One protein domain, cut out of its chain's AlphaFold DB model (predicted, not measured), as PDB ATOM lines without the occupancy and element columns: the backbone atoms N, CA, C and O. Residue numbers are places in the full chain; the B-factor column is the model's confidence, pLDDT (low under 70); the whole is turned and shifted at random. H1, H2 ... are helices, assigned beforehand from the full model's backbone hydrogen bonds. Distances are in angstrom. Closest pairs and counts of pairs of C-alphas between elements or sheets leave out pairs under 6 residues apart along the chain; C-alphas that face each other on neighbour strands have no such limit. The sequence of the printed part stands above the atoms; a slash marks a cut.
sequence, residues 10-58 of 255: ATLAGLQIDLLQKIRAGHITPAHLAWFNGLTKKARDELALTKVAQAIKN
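AT A GLANCE: This is residues 10 to 58 of the 255 residues of an uncharacterized protein of Candidatus Yonathbacteria bacterium RIFCSPHIGHO2_01_FULL_51_10 (UniProt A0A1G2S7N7). Three helices make a loose, open frame with an empty middle: the longest, H3, is one arm, the short H2 is the base, and H1 is the other arm, turned back so that it runs opposite ways to H2. No helix touches another, and residues 10 to 18 of H1 and residues 48 to 58, of which 48 to 57 belong to H3, stick out free. The printed part has 49 residues, with named helices H1, H2 and H3 in that order and no named strand; the class is all helix. The whole is loose, with a radius of gyration of the C-alphas of 12.8 A, and spans 30 by 24 by 21 A.

HOW THE PARTS SIT: H3, residues 41 to 57, is close to but not clearly touching H2, residues 30 to 37; their closest C-alphas, those of Phe 36 and Arg 44, are 7.6 A apart. Their lines stand about perpendicular, at 80 degrees. H2 is also close to but not clearly touching H1, residues 10 to 24, where the closest C-alphas, those of Ile 23 and Pro 30, are 7.9 A apart. H1 and H2 run opposite ways at a steep tilt of 40 degrees. H1 and H3 are apart. In H1, H2 and H3 every O i to N i+4 pair is within hydrogen-bond range.

IN THESE COORDINATES: H3 is 24.4 A from its first to its last C-alpha, from C-alpha 41 at (-35.996, 11.277, 14.638) to C-alpha 57 at (-32.285, 2.228, -7.706). H2 has 8 residues. H1 is 21.2 A long and begins at C-alpha 10, at (-35.234, -12.069, 18.895).

THE WHOLE: The two C-alphas farthest apart, those of Arg 24 and Lys 57, are 31.2 A apart. The printed part has no cut, and both links are tight. The mean pLDDT of the printed part is 71.8; 19 residues are under 70, among them residues 10 to 15 and 51 to 56.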
ATOM      1  N   ALA A  10     -36.326 -11.361  19.560       56.97
ATOM      2  CA  ALA A  10     -35.234 -12.069  18.895       56.97
ATOM      3  C   ALA A  10     -34.580 -11.217  17.789       56.97
ATOM      4  O   ALA A  10     -33.352 -11.182  17.679       56.97
ATOM      5  N   THR A  11     -35.379 -10.463  17.028       59.56
ATOM      6  CA  THR A  11     -34.899  -9.538  15.989       59.56
ATOM      7  C   THR A  11     -34.101  -8.387  16.603       59.56
ATOM      8  O   THR A  11     -33.017  -8.048  16.126       59.56
ATOM      9  N   LEU A  12     -34.582  -7.830  17.718       61.59
ATOM     10  CA  LEU A  12     -33.880  -6.787  18.476       61.59
ATOM     11  C   LEU A  12     -32.542  -7.273  19.051       61.59
ATOM     12  O   LEU A  12     -31.540  -6.561  18.956       61.59
ATOM     13  N   ALA A  13     -32.503  -8.489  19.599       62.44
ATOM     14  CA  ALA A  13     -31.272  -9.087  20.108       62.44
ATOM     15  C   ALA A  13     -30.252  -9.349  18.984       62.44
ATOM     16  O   ALA A  13     -29.065  -9.061  19.149       62.44
ATOM     17  N   GLY A  14     -30.709  -9.820  17.817       62.91
ATOM     18  CA  GLY A  14     -29.859 -10.016  16.639       62.91
ATOM     19  C   GLY A  14     -29.213  -8.718  16.148       62.91
ATOM     20  O   GLY A  14     -28.004  -8.675  15.918       62.91
ATOM     21  N   LEU A  15     -29.989  -7.632  16.077       69.06
ATOM     22  CA  LEU A  15     -29.491  -6.306  15.690       69.06
ATOM     23  C   LEU A  15     -28.466  -5.748  16.690       69.06
ATOM     24  O   LEU A  15     -27.472  -5.142  16.289       69.06
ATOM     25  N   GLN A  16     -28.670  -5.972  17.991       70.12
ATOM     26  CA  GLN A  16     -27.706  -5.563  19.018       70.12
ATOM     27  C   GLN A  16     -26.379  -6.328  18.906       70.12
ATOM     28  O   GLN A  16     -25.314  -5.730  19.076       70.12
ATOM     29  N   ILE A  17     -26.425  -7.624  18.589       73.81
ATOM     30  CA  ILE A  17     -25.225  -8.453  18.401       73.81
ATOM     31  C   ILE A  17     -24.440  -8.008  17.158       73.81
ATOM     32  O   ILE A  17     -23.223  -7.828  17.251       73.81
ATOM     33  N   ASP A  18     -25.115  -7.764  16.033       69.94
ATOM     34  CA  ASP A  18     -24.489  -7.264  14.797       69.94
ATOM     35  C   ASP A  18     -23.824  -5.892  15.006       69.94
ATOM     36  O   ASP A  18     -22.669  -5.678  14.620       69.94
ATOM     37  N   LEU A  19     -24.500  -4.972  15.704       72.44
ATOM     38  CA  LEU A  19     -23.939  -3.659  16.019       72.44
ATOM     39  C   LEU A  19     -22.667  -3.776  16.874       72.44
ATOM     40  O   LEU A  19     -21.666  -3.113  16.598       72.44
ATOM     41  N   LEU A  20     -22.676  -4.651  17.885       72.81
ATOM     42  CA  LEU A  20     -21.509  -4.907  18.732       72.81
ATOM     43  C   LEU A  20     -20.345  -5.524  17.947       72.81
ATOM     44  O   LEU A  20     -19.190  -5.161  18.189       72.81
ATOM     45  N   GLN A  21     -20.618  -6.421  16.998       68.62
ATOM     46  CA  GLN A  21     -19.593  -6.996  16.121       68.62
ATOM     47  C   GLN A  21     -18.965  -5.931  15.216       68.62
ATOM     48  O   GLN A  21     -17.740  -5.859  15.118       68.62
ATOM     49  N   LYS A  22     -19.774  -5.036  14.639       65.50
ATOM     50  CA  LYS A  22     -19.295  -3.915  13.812       65.50
ATOM     51  C   LYS A  22     -18.472  -2.893  14.603       65.50
ATOM     52  O   LYS A  22     -17.502  -2.359  14.067       65.50
ATOM     53  N   ILE A  23     -18.805  -2.645  15.875       70.19
ATOM     54  CA  ILE A  23     -17.983  -1.807  16.769       70.19
ATOM     55  C   ILE A  23     -16.636  -2.484  17.049       70.19
ATOM     56  O   ILE A  23     -15.592  -1.842  16.952       70.19
ATOM     57  N   ARG A  24     -16.638  -3.789  17.353       72.06
ATOM     58  CA  ARG A  24     -15.406  -4.559  17.609       72.06
ATOM     59  C   ARG A  24     -14.489  -4.634  16.388       72.06
ATOM     60  O   ARG A  24     -13.278  -4.589  16.554       72.06
ATOM     61  N   ALA A  25     -15.060  -4.709  15.187       68.56
ATOM     62  CA  ALA A  25     -14.323  -4.681  13.925       68.56
ATOM     63  C   ALA A  25     -13.824  -3.273  13.533       68.56
ATOM     64  O   ALA A  25     -13.162  -3.120  12.512       68.56
ATOM     65  N   GLY A  26     -14.154  -2.229  14.304       71.94
ATOM     66  CA  GLY A  26     -13.780  -0.846  13.997       71.94
ATOM     67  C   GLY A  26     -14.581  -0.209  12.856       71.94
ATOM     68  O   GLY A  26     -14.333   0.942  12.507       71.94
ATOM     69  N   HIS A  27     -15.577  -0.909  12.304       58.91
ATOM     70  CA  HIS A  27     -16.450  -0.390  11.246       58.91
ATOM     71  C   HIS A  27     -17.366   0.732  11.759       58.91
ATOM     72  O   HIS A  27     -17.769   1.622  11.009       58.91
ATOM     73  N   ILE A  28     -17.697   0.710  13.055       69.31
ATOM     74  CA  ILE A  28     -18.493   1.741  13.724       69.31
ATOM     75  C   ILE A  28     -17.716   2.243  14.936       69.31
ATOM     76  O   ILE A  28     -17.477   1.509  15.891       69.31
ATOM     77  N   THR A  29     -17.342   3.518  14.914       80.00
ATOM     78  CA  THR A  29     -16.680   4.157  16.051       80.00
ATOM     79  C   THR A  29     -17.720   4.699  17.039       80.00
ATOM     80  O   THR A  29     -18.854   5.003  16.652       80.00
ATOM     81  N   PRO A  30     -17.352   4.912  18.315       76.06
ATOM     82  CA  PRO A  30     -18.199   5.645  19.258       76.06
ATOM     83  C   PRO A  30     -18.612   7.034  18.742       76.06
ATOM     84  O   PRO A  30     -19.708   7.496  19.041       76.06
ATOM     85  N   ALA A  31     -17.778   7.667  17.906       72.56
ATOM     86  CA  ALA A  31     -18.102   8.928  17.245       72.56
ATOM     87  C   ALA A  31     -19.236   8.781  16.213       72.56
ATOM     88  O   ALA A  31     -20.118   9.635  16.163       72.56
ATOM     89  N   HIS A  32     -19.278   7.683  15.447       71.44
ATOM     90  CA  HIS A  32     -20.392   7.393  14.532       71.44
ATOM     91  C   HIS A  32     -21.715   7.191  15.286       71.44
ATOM     92  O   HIS A  32     -22.756   7.681  14.847       71.44
ATOM     93  N   LEU A  33     -21.680   6.523  16.445       75.69
ATOM     94  CA  LEU A  33     -22.863   6.330  17.293       75.69
ATOM     95  C   LEU A  33     -23.327   7.637  17.938       75.69
ATOM     96  O   LEU A  33     -24.522   7.921  17.951       75.69
ATOM     97  N   ALA A  34     -22.393   8.441  18.449       75.94
ATOM     98  CA  ALA A  34     -22.696   9.747  19.024       75.94
ATOM     99  C   ALA A  34     -23.300  10.692  17.977       75.94
ATOM    100  O   ALA A  34     -24.304  11.348  18.249       75.94
ATOM    101  N   TRP A  35     -22.747  10.697  16.761       83.19
ATOM    102  CA  TRP A  35     -23.305  11.432  15.631       83.19
ATOM    103  C   TRP A  35     -24.730  10.971  15.300       83.19
ATOM    104  O   TRP A  35     -25.640  11.795  15.261       83.19
ATOM    105  N   PHE A  36     -24.952   9.662  15.135       74.19
ATOM    106  CA  PHE A  36     -26.269   9.124  14.777       74.19
ATOM    107  C   PHE A  36     -27.323   9.367  15.867       74.19
ATOM    108  O   PHE A  36     -28.463   9.714  15.563       74.19
ATOM    109  N   ASN A  37     -26.947   9.243  17.142       79.62
ATOM    110  CA  ASN A  37     -27.835   9.525  18.273       79.62
ATOM    111  C   ASN A  37     -28.114  11.024  18.450       79.62
ATOM    112  O   ASN A  37     -29.160  11.384  18.986       79.62
ATOM    113  N   GLY A  38     -27.214  11.889  17.975       79.81
ATOM    114  CA  GLY A  38     -27.422  13.335  17.904       79.81
ATOM    115  C   GLY A  38     -28.423  13.765  16.827       79.81
ATOM    116  O   GLY A  38     -28.878  14.909  16.836       79.81
ATOM    117  N   LEU A  39     -28.803  12.871  15.907       81.19
ATOM    118  CA  LEU A  39     -29.799  13.161  14.880       81.19
ATOM    119  C   LEU A  39     -31.222  13.142  15.452       81.19
ATOM    120  O   LEU A  39     -31.639  12.230  16.177       81.19
ATOM    121  N   THR A  40     -32.026  14.119  15.026       89.25
ATOM    122  CA  THR A  40     -33.469  14.100  15.286       89.25
ATOM    123  C   THR A  40     -34.103  12.852  14.669       89.25
ATOM    124  O   THR A  40     -33.590  12.291  13.699       89.25
ATOM    125  N   LYS A  41     -35.244  12.406  15.211       80.19
ATOM    126  CA  LYS A  41     -35.996  11.277  14.638       80.19
ATOM    127  C   LYS A  41     -36.267  11.489  13.140       80.19
ATOM    128  O   LYS A  41     -35.966  10.615  12.345       80.19
ATOM    129  N   LYS A  42     -36.709  12.694  12.763       79.12
ATOM    130  CA  LYS A  42     -36.948  13.078  11.365       79.12
ATOM    131  C   LYS A  42     -35.697  12.925  10.491       79.12
ATOM    132  O   LYS A  42     -35.791  12.347   9.421       79.12
ATOM    133  N   ALA A  43     -34.533  13.379  10.958       72.88
ATOM    134  CA  ALA A  43     -33.281  13.245  10.208       72.88
ATOM    135  C   ALA A  43     -32.839  11.777  10.050       72.88
ATOM    136  O   ALA A  43     -32.299  11.401   9.011       72.88
ATOM    137  N   ARG A  44     -33.092  10.928  11.056       77.50
ATOM    138  CA  ARG A  44     -32.852   9.478  10.955       77.50
ATOM    139  C   ARG A  44     -33.805   8.812   9.965       77.50
ATOM    140  O   ARG A  44     -33.351   8.017   9.147       77.50
ATOM    141  N   ASP A  45     -35.082   9.179  10.002       74.62
ATOM    142  CA  ASP A  45     -36.106   8.659   9.090       74.62
ATOM    143  C   ASP A  45     -35.821   9.089   7.635       74.62
ATOM    144  O   ASP A  45     -35.892   8.271   6.721       74.62
ATOM    145  N   GLU A  46     -35.404  10.340   7.411       76.81
ATOM    146  CA  GLU A  46     -34.981  10.850   6.095       76.81
ATOM    147  C   GLU A  46     -33.722  10.138   5.573       76.81
ATOM    148  O   GLU A  46     -33.653   9.780   4.393       76.81
ATOM    149  N   LEU A  47     -32.742   9.866   6.444       75.44
ATOM    150  CA  LEU A  47     -31.545   9.097   6.089       75.44
ATOM    151  C   LEU A  47     -31.894   7.646   5.720       75.44
ATOM    152  O   LEU A  47     -31.356   7.114   4.746       75.44
ATOM    153  N   ALA A  48     -32.802   7.010   6.465       71.44
ATOM    154  CA  ALA A  48     -33.271   5.655   6.188       71.44
ATOM    155  C   ALA A  48     -34.039   5.585   4.859       71.44
ATOM    156  O   ALA A  48     -33.725   4.748   4.014       71.44
ATOM    157  N   LEU A  49     -34.968   6.517   4.620       69.44
ATOM    158  CA  LEU A  49     -35.711   6.618   3.361       69.44
ATOM    159  C   LEU A  49     -34.787   6.847   2.160       69.44
ATOM    160  O   LEU A  49     -34.983   6.235   1.112       69.44
ATOM    161  N   THR A  50     -33.749   7.672   2.315       72.62
ATOM    162  CA  THR A  50     -32.754   7.918   1.260       72.62
ATOM    163  C   THR A  50     -31.972   6.648   0.926       72.62
ATOM    164  O   THR A  50     -31.785   6.330  -0.248       72.62
ATOM    165  N   LYS A  51     -31.564   5.874   1.940       67.50
ATOM    166  CA  LYS A  51     -30.880   4.590   1.729       67.50
ATOM    167  C   LYS A  51     -31.785   3.544   1.080       67.50
ATOM    168  O   LYS A  51     -31.332   2.854   0.174       67.50
ATOM    169  N   VAL A  52     -33.055   3.463   1.478       62.78
ATOM    170  CA  VAL A  52     -34.043   2.569   0.848       62.78
ATOM    171  C   VAL A  52     -34.297   2.980  -0.605       62.78
ATOM    172  O   VAL A  52     -34.258   2.139  -1.499       62.78
ATOM    173  N   ALA A  53     -34.476   4.274  -0.879       64.25
ATOM    174  CA  ALA A  53     -34.644   4.783  -2.238       64.25
ATOM    175  C   ALA A  53     -33.410   4.513  -3.116       64.25
ATOM    176  O   ALA A  53     -33.557   4.182  -4.293       64.25
ATOM    177  N   GLN A  54     -32.204   4.612  -2.551       67.06
ATOM    178  CA  GLN A  54     -30.967   4.243  -3.234       67.06
ATOM    179  C   GLN A  54     -30.910   2.735  -3.506       67.06
ATOM    180  O   GLN A  54     -30.674   2.332  -4.640       67.06
ATOM    181  N   ALA A  55     -31.220   1.899  -2.514       64.19
ATOM    182  CA  ALA A  55     -31.261   0.449  -2.674       64.19
ATOM    183  C   ALA A  55     -32.283   0.000  -3.731       64.19
ATOM    184  O   ALA A  55     -32.041  -0.976  -4.430       64.19
ATOM    185  N   ILE A  56     -33.402   0.709  -3.905       65.56
ATOM    186  CA  ILE A  56     -34.372   0.438  -4.985       65.56
ATOM    187  C   ILE A  56     -33.800   0.802  -6.367       65.56
ATOM    188  O   ILE A  56     -34.149   0.173  -7.366       65.56
ATOM    189  N   LYS A  57     -32.916   1.804  -6.446       76.69
ATOM    190  CA  LYS A  57     -32.285   2.228  -7.706       76.69
ATOM    191  C   LYS A  57     -31.105   1.349  -8.116       76.69
ATOM    192  O   LYS A  57     -30.888   1.211  -9.322       76.69
ATOM    193  N   ASN A  58     -30.399   0.768  -7.143       84.44
ATOM    194  CA  ASN A  58     -29.229  -0.081  -7.357       84.44
ATOM    195  C   ASN A  58     -29.538  -1.226  -8.325       84.44
ATOM    196  O   ASN A  58     -30.505  -1.980  -8.149       84.44
TER     197      ASN A  58